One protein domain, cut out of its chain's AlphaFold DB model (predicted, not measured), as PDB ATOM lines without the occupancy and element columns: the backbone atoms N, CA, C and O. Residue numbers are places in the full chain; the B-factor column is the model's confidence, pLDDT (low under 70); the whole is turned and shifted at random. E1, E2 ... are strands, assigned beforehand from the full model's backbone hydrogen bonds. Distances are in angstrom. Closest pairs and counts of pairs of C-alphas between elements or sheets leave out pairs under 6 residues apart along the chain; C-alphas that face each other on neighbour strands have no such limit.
ATOM      1  N   THR A  19     150.609 -26.054  98.957       73.44
ATOM      2  CA  THR A  19     151.798 -25.885  99.783       73.44
ATOM      3  C   THR A  19     151.425 -25.163 101.062       73.44
ATOM      4  O   THR A  19     150.903 -24.052 101.029       73.44
ATOM      5  N   THR A  20     151.709 -25.807 102.189       78.19
ATOM      6  CA  THR A  20     151.521 -25.234 103.516       78.19
ATOM      7  C   THR A  20     152.878 -25.040 104.166       78.19
ATOM      8  O   THR A  20     153.745 -25.911 104.065       78.19
ATOM      9  N   THR A  21     153.068 -23.906 104.824       82.69
ATOM     10  CA  THR A  21     154.222 -23.656 105.681       82.69
ATOM     11  C   THR A  21     153.794 -22.851 106.898       82.69
ATOM     12  O   THR A  21     152.756 -22.195 106.880       82.69
ATOM     13  N   LYS A  22     154.596 -22.900 107.955       82.06
ATOM     14  CA  LYS A  22     154.392 -22.078 109.147       82.06
ATOM     15  C   LYS A  22     155.395 -20.936 109.129       82.06
ATOM     16  O   LYS A  22     156.572 -21.176 108.846       82.06
ATOM     17  N   PHE A  23     154.935 -19.725 109.409       81.31
ATOM     18  CA  PHE A  23     155.785 -18.556 109.570       81.31
ATOM     19  C   PHE A  23     155.769 -18.119 111.033       81.31
ATOM     20  O   PHE A  23     154.746 -18.148 111.708       81.31
ATOM     21  N   THR A  24     156.923 -17.736 111.558       79.56
ATOM     22  CA  THR A  24     157.032 -17.096 112.871       79.56
ATOM     23  C   THR A  24     157.625 -15.722 112.654       79.56
ATOM     24  O   THR A  24     158.776 -15.596 112.243       79.56
ATOM     25  N   ILE A  25     156.807 -14.696 112.860       78.00
ATOM     26  CA  ILE A  25     157.134 -13.308 112.549       78.00
ATOM     27  C   ILE A  25     157.290 -12.525 113.863       78.00
ATOM     28  O   ILE A  25     156.520 -12.755 114.800       78.00
ATOM     29  N   PRO A  26     158.278 -11.621 113.976       74.12
ATOM     30  CA  PRO A  26     158.402 -10.733 115.128       74.12
ATOM     31  C   PRO A  26     157.208  -9.773 115.257       74.12
ATOM     32  O   PRO A  26     156.579  -9.395 114.272       74.12
ATOM     33  N   LYS A  27     156.909  -9.345 116.488       76.00
ATOM     34  CA  LYS A  27     155.817  -8.394 116.758       76.00
ATOM     35  C   LYS A  27     155.975  -7.104 115.943       76.00
ATOM     36  O   LYS A  27     157.104  -6.686 115.654       76.00
ATOM     37  N   ASP A  28     154.830  -6.515 115.596       77.75
ATOM     38  CA  ASP A  28     154.713  -5.239 114.883       77.75
ATOM     39  C   ASP A  28     155.435  -5.249 113.530       77.75
ATOM     40  O   ASP A  28     156.152  -4.315 113.172       77.75
ATOM     41  N   THR A  29     155.325  -6.360 112.797       79.62
ATOM     42  CA  THR A  29     155.861  -6.460 111.438       79.62
ATOM     43  C   THR A  29     154.871  -7.119 110.493       79.62
ATOM     44  O   THR A  29     154.137  -8.031 110.876       79.62
ATOM     45  N   THR A  30     154.882  -6.657 109.250       85.31
ATOM     46  CA  THR A  30     154.046  -7.148 108.160       85.31
ATOM     47  C   THR A  30     154.914  -7.948 107.201       85.31
ATOM     48  O   THR A  30     155.936  -7.454 106.720       85.31
ATOM     49  N   LEU A  31     154.528  -9.195 106.924       85.44
ATOM     50  CA  LEU A  31     155.229 -10.047 105.964       85.44
ATOM     51  C   LEU A  31     154.500 -10.050 104.629       85.44
ATOM     52  O   LEU A  31     153.316 -10.361 104.542       85.44
ATOM     53  N   PHE A  32     155.263  -9.799 103.579       86.94
ATOM     54  CA  PHE A  32     154.841  -9.926 102.201       86.94
ATOM     55  C   PHE A  32     155.537 -11.126 101.571       86.94
ATOM     56  O   PHE A  32     156.759 -11.265 101.662       86.94
ATOM     57  N   ILE A  33     154.775 -11.977 100.886       86.25
ATOM     58  CA  ILE A  33     155.296 -13.097 100.093       86.25
ATOM     59  C   ILE A  33     154.821 -12.928  98.662       86.25
ATOM     60  O   ILE A  33     153.622 -12.891  98.407       86.25
ATOM     61  N   GLU A  34     155.763 -12.827  97.720       83.88
ATOM     62  CA  GLU A  34     155.446 -12.585  96.303       83.88
ATOM     63  C   GLU A  34     154.510 -11.370  96.100       83.88
ATOM     64  O   GLU A  34     153.633 -11.374  95.244       83.88
ATOM     65  N   GLY A  35     154.671 -10.334  96.931       79.94
ATOM     66  CA  GLY A  35     153.840  -9.125  96.903       79.94
ATOM     67  C   GLY A  35     152.464  -9.261  97.565       79.94
ATOM     68  O   GLY A  35     151.745  -8.273  97.644       79.94
ATOM     69  N   GLN A  36     152.098 -10.444  98.070       82.44
ATOM     70  CA  GLN A  36     150.884 -10.627  98.861       82.44
ATOM     71  C   GLN A  36     151.176 -10.382 100.343       82.44
ATOM     72  O   GLN A  36     152.038 -11.045 100.919       82.44
ATOM     73  N   GLU A  37     150.428  -9.465 100.950       83.25
ATOM     74  CA  GLU A  37     150.435  -9.234 102.394       83.25
ATOM     75  C   GLU A  37     149.842 -10.432 103.144       83.25
ATOM     76  O   GLU A  37     148.822 -11.002 102.739       83.25
ATOM     77  N   LEU A  38     150.491 -10.818 104.240       78.44
ATOM     78  CA  LEU A  38     150.004 -11.837 105.158       78.44
ATOM     79  C   LEU A  38     149.511 -11.180 106.435       78.44
ATOM     80  O   LEU A  38     150.293 -10.581 107.173       78.44
ATOM     81  N   SER A  39     148.220 -11.358 106.713       68.19
ATOM     82  CA  SER A  39     147.646 -10.973 107.999       68.19
ATOM     83  C   SER A  39     148.222 -11.845 109.112       68.19
ATOM     84  O   SER A  39     148.435 -13.042 108.915       68.19
ATOM     85  N   SER A  40     148.402 -11.268 110.299       62.09
ATOM     86  CA  SER A  40     148.913 -11.898 111.524       62.09
ATOM     87  C   SER A  40     148.276 -13.258 111.850       62.09
ATOM     88  O   SER A  40     148.935 -14.136 112.400       62.09
ATOM     89  N   GLU A  41     147.009 -13.463 111.482       60.03
ATOM     90  CA  GLU A  41     146.279 -14.727 111.667       60.03
ATOM     91  C   GLU A  41     146.721 -15.824 110.676       60.03
ATOM     92  O   GLU A  41     146.771 -17.004 111.020       60.03
ATOM     93  N   GLN A  42     147.105 -15.443 109.453       58.22
ATOM     94  CA  GLN A  42     147.551 -16.340 108.372       58.22
ATOM     95  C   GLN A  42     149.019 -16.767 108.514       58.22
ATOM     96  O   GLN A  42     149.490 -17.669 107.822       58.22
ATOM     97  N   VAL A  43     149.755 -16.108 109.406       61.41
ATOM     98  CA  VAL A  43     151.188 -16.316 109.638       61.41
ATOM     99  C   VAL A  43     151.452 -17.663 110.310       61.41
ATOM    100  O   VAL A  43     152.432 -18.334 109.988       61.41
ATOM    101  N   VAL A  44     150.544 -18.109 111.182       64.31
ATOM    102  CA  VAL A  44     150.678 -19.380 111.913       64.31
ATOM    103  C   VAL A  44     150.700 -20.575 110.958       64.31
ATOM    104  O   VAL A  44     151.464 -21.522 111.156       64.31
ATOM    105  N   GLU A  45     149.897 -20.517 109.896       72.25
ATOM    106  CA  GLU A  45     149.808 -21.559 108.880       72.25
ATOM    107  C   GLU A  45     149.391 -20.956 107.535       72.25
ATOM    108  O   GLU A  45     148.216 -20.719 107.259       72.25
ATOM    109  N   TYR A  46     150.375 -20.724 106.669       80.06
ATOM    110  CA  TYR A  46     150.136 -20.198 105.337       80.06
ATOM    111  C   TYR A  46     149.985 -21.332 104.334       80.06
ATOM    112  O   TYR A  46     150.942 -22.055 104.034       80.06
ATOM    113  N   LYS A  47     148.777 -21.457 103.786       79.62
ATOM    114  CA  LYS A  47     148.427 -22.417 102.742       79.62
ATOM    115  C   LYS A  47     148.172 -21.683 101.433       79.62
ATOM    116  O   LYS A  47     147.299 -20.825 101.355       79.62
ATOM    117  N   ARG A  48     148.896 -22.064 100.383       78.94
ATOM    118  CA  ARG A  48     148.708 -21.530  99.029       78.94
ATOM    119  C   ARG A  48     148.788 -22.631  97.984       78.94
ATOM    120  O   ARG A  48     149.257 -23.738  98.256       78.94
ATOM    121  N   ASN A  49     148.372 -22.308  96.770       77.00
ATOM    122  CA  ASN A  49     148.750 -23.081  95.597       77.00
ATOM    123  C   ASN A  49     150.280 -23.086  95.442       77.00
ATOM    124  O   ASN A  49     150.935 -22.126  95.865       77.00
ATOM    125  N   PRO A  50     150.864 -24.158  94.885       75.94
ATOM    126  CA  PRO A  50     152.293 -24.193  94.654       75.94
ATOM    127  C   PRO A  50     152.705 -23.125  93.647       75.94
ATOM    128  O   PRO A  50     151.911 -22.633  92.847       75.94
ATOM    129  N   PHE A  51     153.973 -22.764  93.724       78.50
ATOM    130  CA  PHE A  51     154.547 -21.728  92.901       78.50
ATOM    131  C   PHE A  51     155.007 -22.279  91.552       78.50
ATOM    132  O   PHE A  51     155.409 -23.439  91.407       78.50
ATOM    133  N   PHE A  52     155.007 -21.388  90.571       77.56
ATOM    134  CA  PHE A  52     155.628 -21.592  89.273       77.56
ATOM    135  C   PHE A  52     157.145 -21.650  89.338       77.56
ATOM    136  O   PHE A  52     157.769 -21.154  90.267       77.56
ATOM    137  N   TRP A  53     157.755 -22.121  88.253       75.81
ATOM    138  CA  TRP A  53     159.198 -22.057  88.006       75.81
ATOM    139  C   TRP A  53     159.842 -20.665  88.176       75.81
ATOM    140  O   TRP A  53     161.055 -20.588  88.371       75.81
ATOM    141  N   ASN A  54     159.071 -19.568  88.158       78.38
ATOM    142  CA  ASN A  54     159.571 -18.208  88.399       78.38
ATOM    143  C   ASN A  54     160.269 -18.055  89.770       78.38
ATOM    144  O   ASN A  54     161.171 -17.230  89.909       78.38
ATOM    145  N   VAL A  55     159.910 -18.876  90.764       79.19
ATOM    146  CA  VAL A  55     160.533 -18.880  92.100       79.19
ATOM    147  C   VAL A  55     161.540 -20.019  92.303       79.19
ATOM    148  O   VAL A  55     161.885 -20.355  93.439       79.19
ATOM    149  N   ALA A  56     162.058 -20.621  91.225       75.75
ATOM    150  CA  ALA A  56     163.098 -21.660  91.309       75.75
ATOM    151  C   ALA A  56     164.353 -21.165  92.037       75.75
ATOM    152  O   ALA A  56     164.978 -21.911  92.779       75.75
ATOM    153  N   LYS A  57     164.662 -19.871  91.895       77.50
ATOM    154  CA  LYS A  57     165.745 -19.188  92.621       77.50
ATOM    155  C   LYS A  57     165.370 -18.785  94.058       77.50
ATOM    156  O   LYS A  57     166.114 -18.058  94.704       77.50
ATOM    157  N   GLY A  58     164.203 -19.197  94.543       81.88
ATOM    158  CA  GLY A  58     163.643 -18.861  95.849       81.88
ATOM    159  C   GLY A  58     162.419 -17.945  95.760       81.88
ATOM    160  O   GLY A  58     162.270 -17.158  94.815       81.88
ATOM    161  N   ILE A  59     161.548 -18.050  96.762       84.94
ATOM    162  CA  ILE A  59     160.283 -17.308  96.852       84.94
ATOM    163  C   ILE A  59     160.576 -15.937  97.474       84.94
ATOM    164  O   ILE A  59     161.057 -15.894  98.606       84.94
ATOM    165  N   PRO A  60     160.340 -14.821  96.767       86.94
ATOM    166  CA  PRO A  60     160.662 -13.498  97.286       86.94
ATOM    167  C   PRO A  60     159.777 -13.163  98.490       86.94
ATOM    168  O   PRO A  60     158.566 -13.394  98.457       86.94
ATOM    169  N   TYR A  61     160.385 -12.604  99.534       86.88
ATOM    170  CA  TYR A  61     159.677 -12.100 100.704       86.88
ATOM    171  C   TYR A  61     160.188 -10.713 101.090       86.88
ATOM    172  O   TYR A  61     161.326 -10.346 100.778       86.88
ATOM    173  N   ARG A  62     159.345  -9.973 101.803       87.00
ATOM    174  CA  ARG A  62     159.676  -8.681 102.393       87.00
ATOM    175  C   ARG A  62     159.026  -8.565 103.758       87.00
ATOM    176  O   ARG A  62     157.871  -8.937 103.917       87.00
ATOM    177  N   LEU A  63     159.768  -8.054 104.723       85.31
ATOM    178  CA  LEU A  63     159.309  -7.777 106.066       85.31
ATOM    179  C   LEU A  63     159.331  -6.268 106.285       85.31
ATOM    180  O   LEU A  63     160.368  -5.621 106.119       85.31
ATOM    181  N   GLU A  64     158.189  -5.711 106.652       86.31
ATOM    182  CA  GLU A  64     158.024  -4.283 106.894       86.31
ATOM    183  C   GLU A  64     157.657  -4.021 108.353       86.31
ATOM    184  O   GLU A  64     156.975  -4.818 108.991       86.31
ATOM    185  N   ARG A  65     158.124  -2.894 108.884       85.00
ATOM    186  CA  ARG A  65     157.749  -2.345 110.187       85.00
ATOM    187  C   ARG A  65     157.505  -0.861 110.004       85.00
ATOM    188  O   ARG A  65     158.362  -0.180 109.446       85.00
ATOM    189  N   ASP A  66     156.353  -0.371 110.447       85.12
ATOM    190  CA  ASP A  66     155.999   1.053 110.370       85.12
ATOM    191  C   ASP A  66     156.179   1.650 108.956       85.12
ATOM    192  O   ASP A  66     156.687   2.757 108.781       85.12
ATOM    193  N   GLY A  67     155.832   0.873 107.921       81.81
ATOM    194  CA  GLY A  67     155.964   1.275 106.514       81.81
ATOM    195  C   GLY A  67     157.400   1.313 105.975       81.81
ATOM    196  O   GLY A  67     157.626   1.798 104.868       81.81
ATOM    197  N   LYS A  68     158.387   0.814 106.731       85.31
ATOM    198  CA  LYS A  68     159.776   0.654 106.282       85.31
ATOM    199  C   LYS A  68     160.130  -0.818 106.146       85.31
ATOM    200  O   LYS A  68     159.895  -1.611 107.055       85.31
ATOM    201  N   THR A  69     160.761  -1.180 105.035       85.56
ATOM    202  CA  THR A  69     161.329  -2.518 104.846       85.56
ATOM    203  C   THR A  69     162.508  -2.728 105.793       85.56
ATOM    204  O   THR A  69     163.507  -2.016 105.711       85.56
ATOM    205  N   ILE A  70     162.381  -3.695 106.702       84.56
ATOM    206  CA  ILE A  70     163.416  -4.051 107.685       84.56
ATOM    207  C   ILE A  70     164.204  -5.298 107.283       84.56
ATOM    208  O   ILE A  70     165.338  -5.469 107.726       84.56
ATOM    209  N   ASP A  71     163.617  -6.171 106.463       83.38
ATOM    210  CA  ASP A  71     164.289  -7.354 105.930       83.38
ATOM    211  C   ASP A  71     163.660  -7.754 104.594       83.38
ATOM    212  O   ASP A  71     162.451  -7.650 104.404       83.38
ATOM    213  N   GLU A  72     164.469  -8.228 103.660       85.12
ATOM    214  CA  GLU A  72     163.994  -8.748 102.381       85.12
ATOM    215  C   GLU A  72     164.947  -9.815 101.853       85.12
ATOM    216  O   GLU A  72     166.126  -9.874 102.213       85.12
ATOM    217  N   GLY A  73     164.436 -10.699 101.002       84.88
ATOM    218  CA  GLY A  73     165.258 -11.742 100.405       84.88
ATOM    219  C   GLY A  73     164.434 -12.832  99.745       84.88
ATOM    220  O   GLY A  73     163.330 -12.592  99.246       84.88
ATOM    221  N   ARG A  74     164.971 -14.058  99.730       83.31
ATOM    222  CA  ARG A  74     164.290 -15.211  99.133       83.31
ATOM    223  C   ARG A  74     164.217 -16.391 100.100       83.31
ATOM    224  O   ARG A  74     165.215 -16.836 100.661       83.31
ATOM    225  N   LEU A  75     163.015 -16.922 100.275       83.62
ATOM    226  CA  LEU A  75     162.762 -18.166 100.993       83.62
ATOM    227  C   LEU A  75     163.245 -19.343 100.139       83.62
ATOM    228  O   LEU A  75     163.071 -19.345  98.916       83.62
ATOM    229  N   LYS A  76     163.822 -20.360 100.783       80.44
ATOM    230  CA  LYS A  76     164.260 -21.590 100.113       80.44
ATOM    231  C   LYS A  76     163.048 -22.330  99.539       80.44
ATOM    232  O   LYS A  76     162.197 -22.826 100.272       80.44
ATOM    233  N   SER A  77     162.949 -22.411  98.217       78.50
ATOM    234  CA  SER A  77     161.927 -23.234  97.572       78.50
ATOM    235  C   SER A  77     162.359 -24.702  97.569       78.50
ATOM    236  O   SER A  77     163.542 -25.021  97.467       78.50
ATOM    237  N   SER A  78     161.396 -25.612  97.711       75.81
ATOM    238  CA  SER A  78     161.624 -27.051  97.578       75.81
ATOM    239  C   SER A  78     160.845 -27.607  96.394       75.81
ATOM    240  O   SER A  78     159.699 -27.217  96.147       75.81
ATOM    241  N   PHE A  79     161.483 -28.508  95.646       74.12
ATOM    242  CA  PHE A  79     160.863 -29.173  94.509       74.12
ATOM    243  C   PHE A  79     159.961 -30.312  94.989       74.12
ATOM    244  O   PHE A  79     160.369 -31.171  95.774       74.12
ATOM    245  N   ARG A  80     158.724 -30.339  94.498       67.12
ATOM    246  CA  ARG A  80     157.744 -31.390  94.759       67.12
ATOM    247  C   ARG A  80     157.715 -32.336  93.564       67.12
ATOM    248  O   ARG A  80     157.095 -32.064  92.544       67.12
ATOM    249  N   VAL A  81     158.372 -33.485  93.719       56.50
ATOM    250  CA  VAL A  81     158.495 -34.529  92.679       56.50
ATOM    251  C   VAL A  81     157.138 -35.134  92.281       56.50
ATOM    252  O   VAL A  81     156.995 -35.674  91.188       56.50
ATOM    253  N   VAL A  82     156.109 -34.968  93.122       53.72
ATOM    254  CA  VAL A  82     154.738 -35.448  92.865       53.72
ATOM    255  C   VAL A  82     154.122 -34.829  91.592       53.72
ATOM    256  O   VAL A  82     153.169 -35.378  91.055       53.72
ATOM    257  N   SER A  83     154.695 -33.739  91.066       49.19
ATOM    258  CA  SER A  83     154.224 -33.035  89.863       49.19
ATOM    259  C   SER A  83     154.838 -33.521  88.536       49.19
ATOM    260  O   SER A  83     154.450 -33.016  87.489       49.19
ATOM    261  N   VAL A  84     155.807 -34.450  88.543       53.31
ATOM    262  CA  VAL A  84     156.553 -34.860  87.322       53.31
ATOM    263  C   VAL A  84     156.018 -36.153  86.691       53.31
ATOM    264  O   VAL A  84     156.228 -36.394  85.508       53.31
ATOM    265  N   PHE A  85     155.290 -36.978  87.448       50.19
ATOM    266  CA  PHE A  85     154.886 -38.324  87.011       50.19
ATOM    267  C   PHE A  85     153.412 -38.465  86.609       50.19
ATOM    268  O   PHE A  85     152.957 -39.580  86.360       50.19
ATOM    269  N   TRP A  86     152.652 -37.370  86.529       50.97
ATOM    270  CA  TRP A  86     151.299 -37.425  85.976       50.97
ATOM    271  C   TRP A  86     151.320 -37.215  84.454       50.97
ATOM    272  O   TRP A  86     151.934 -36.287  83.939       50.97
ATOM    273  N   THR A  87     150.659 -38.143  83.761       44.78
ATOM    274  CA  THR A  87     150.477 -38.329  82.308       44.78
ATOM    275  C   THR A  87     150.021 -37.045  81.569       44.78
ATOM    276  O   THR A  87     149.589 -36.103  82.229       44.78
ATOM    277  N   PRO A  88     150.071 -36.973  80.213       52.00
ATOM    278  CA  PRO A  88     150.286 -35.756  79.392       52.00
ATOM    279  C   PRO A  88     149.255 -34.607  79.484       52.00
ATOM    280  O   PRO A  88     149.356 -33.640  78.736       52.00
ATOM    281  N   ALA A  89     148.282 -34.683  80.392       50.12
ATOM    282  CA  ALA A  89     147.331 -33.624  80.720       50.12
ATOM    283  C   ALA A  89     147.673 -32.854  82.017       50.12
ATOM    284  O   ALA A  89     147.067 -31.817  82.285       50.12
ATOM    285  N   ALA A  90     148.622 -33.328  82.834       50.75
ATOM    286  CA  ALA A  90     149.029 -32.639  84.057       50.75
ATOM    287  C   ALA A  90     150.128 -31.620  83.756       50.75
ATOM    288  O   ALA A  90     151.306 -31.927  83.605       50.75
ATOM    289  N   VAL A  91     149.689 -30.377  83.645       48.94
ATOM    290  CA  VAL A  91     150.488 -29.170  83.481       48.94
ATOM    291  C   VAL A  91     151.730 -29.204  84.401       48.94
ATOM    292  O   VAL A  91     151.606 -29.159  85.625       48.94
ATOM    293  N   ILE A  92     152.927 -29.260  83.793       53.38
ATOM    294  CA  ILE A  92     154.300 -29.291  84.369       53.38
ATOM    295  C   ILE A  92     154.648 -27.985  85.110       53.38
ATOM    296  O   ILE A  92     155.737 -27.432  85.042       53.38
ATOM    297  N   TYR A  93     153.681 -27.362  85.744       59.56
ATOM    298  CA  TYR A  93     153.658 -25.912  85.790       59.56
ATOM    299  C   TYR A  93     154.051 -25.382  87.161       59.56
ATOM    300  O   TYR A  93     154.770 -24.384  87.236       59.56
ATOM    301  N   TRP A  94     153.714 -26.124  88.222       69.56
ATOM    302  CA  TRP A  94     153.885 -25.714  89.618       69.56
ATOM    303  C   TRP A  94     154.630 -26.738  90.487       69.56
ATOM    304  O   TRP A  94     154.057 -27.298  91.425       69.56
ATOM    305  N   PRO A  95     155.905 -27.046  90.205       70.44
ATOM    306  CA  PRO A  95     156.630 -28.022  91.007       70.44
ATOM    307  C   PRO A  95     157.235 -27.421  92.281       70.44
ATOM    308  O   PRO A  95     157.836 -28.152  93.065       70.44
ATOM    309  N   LEU A  96     157.133 -26.106  92.500       81.06
ATOM    310  CA  LEU A  96     157.828 -25.435  93.593       81.06
ATOM    311  C   LEU A  96     156.893 -25.168  94.768       81.06
ATOM    312  O   LEU A  96     155.775 -24.687  94.617       81.06
ATOM    313  N   GLY A  97     157.367 -25.461  95.971       81.69
ATOM    314  CA  GLY A  97     156.677 -25.143  97.215       81.69
ATOM    315  C   GLY A  97     157.637 -24.605  98.264       81.69
ATOM    316  O   GLY A  97     158.827 -24.413  98.016       81.69
ATOM    317  N   PHE A  98     157.122 -24.387  99.468       82.56
ATOM    318  CA  PHE A  98     157.957 -24.024 100.611       82.56
ATOM    319  C   PHE A  98     158.829 -25.199 101.064       82.56
ATOM    320  O   PHE A  98     158.456 -26.362 100.883       82.56
ATOM    321  N   GLN A  99     159.986 -24.912 101.663       79.38
ATOM    322  CA  GLN A  99     160.790 -25.916 102.351       79.38
ATOM    323  C   GLN A  99     160.023 -26.533 103.536       79.38
ATOM    324  O   GLN A  99     159.273 -25.859 104.242       79.38
ATOM    325  N   LYS A 100     160.233 -27.833 103.773       67.81
ATOM    326  CA  LYS A 100     159.750 -28.512 104.981       67.81
ATOM    327  C   LYS A 100     160.522 -27.987 106.199       67.81
ATOM    328  O   LYS A 100     161.745 -28.085 106.221       67.81
ATOM    329  N   GLY A 101     159.816 -27.454 107.194       69.06
ATOM    330  CA  GLY A 101     160.416 -26.949 108.439       69.06
ATOM    331  C   GLY A 101     159.865 -25.607 108.920       69.06
ATOM    332  O   GLY A 101     160.046 -25.274 110.085       69.06
ATOM    333  N   GLY A 102     159.136 -24.879 108.066       75.62
ATOM    334  CA  GLY A 102     158.678 -23.528 108.394       75.62
ATOM    335  C   GLY A 102     159.806 -22.499 108.317       75.62
ATOM    336  O   GLY A 102     160.962 -22.847 108.080       75.62
ATOM    337  N   TYR A 103     159.457 -21.228 108.494       78.38
ATOM    338  CA  TYR A 103     160.422 -20.131 108.532       78.38
ATOM    339  C   TYR A 103     160.217 -19.306 109.789       78.38
ATOM    340  O   TYR A 103     159.089 -18.952 110.137       78.38
ATOM    341  N   ASP A 104     161.321 -18.981 110.444       78.00
ATOM    342  CA  ASP A 104     161.330 -18.221 111.682       78.00
ATOM    343  C   ASP A 104     162.165 -16.958 111.480       78.00
ATOM    344  O   ASP A 104     163.388 -17.009 111.345       78.00
ATOM    345  N   PHE A 105     161.482 -15.818 111.436       75.00
ATOM    346  CA  PHE A 105     162.095 -14.501 111.301       75.00
ATOM    347  C   PHE A 105     162.613 -13.961 112.643       75.00
ATOM    348  O   PHE A 105     163.333 -12.966 112.665       75.00
TER     349      PHE A 105
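What this domain is: This is residues 19 to 105 of the 125 residues of an uncharacterized protein of Halobacteriovorax marinus (UniProt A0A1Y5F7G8). This rod with little regular structure has the antiparallel sheet E3 E2 E5 E6 at one end, antiparallel pairs E1-E4 and E7-E8 farther along, and residues 85 to 90 sticking out at the other. Eight strands, E1 to E8 in chain order, hold 34 of the 87 printed residues: all strand. It is only just compact, close to loose: radius of gyration of the C-alphas 14.2 A, spans 48 by 21 by 18 A.

How they stand to each other: E5, residues 59 to 65, and E6, residues 68 to 75, form a hairpin; N 63 and O 71 are within hydrogen-bond range, 2.7 A. E6 runs on into E7, residues 77 to 79. The closest C-alphas of E1, residues 19 to 21, and E8, residues 96 to 98, are Thr 19 and Gly 97, 5.6 A apart.

Where its parts are: E5 spans 20.2 A from C-alpha 59 (160.283, -17.308, 96.852) to C-alpha 65 (157.749, -2.345, 110.187). E2 is residues 30 to 33, E3 36 to 38, E4 46 to 48.

The domain as a whole: Link E7 to E8 is long; 23 printed residues have pLDDT under 70, among them residues 80 to 94.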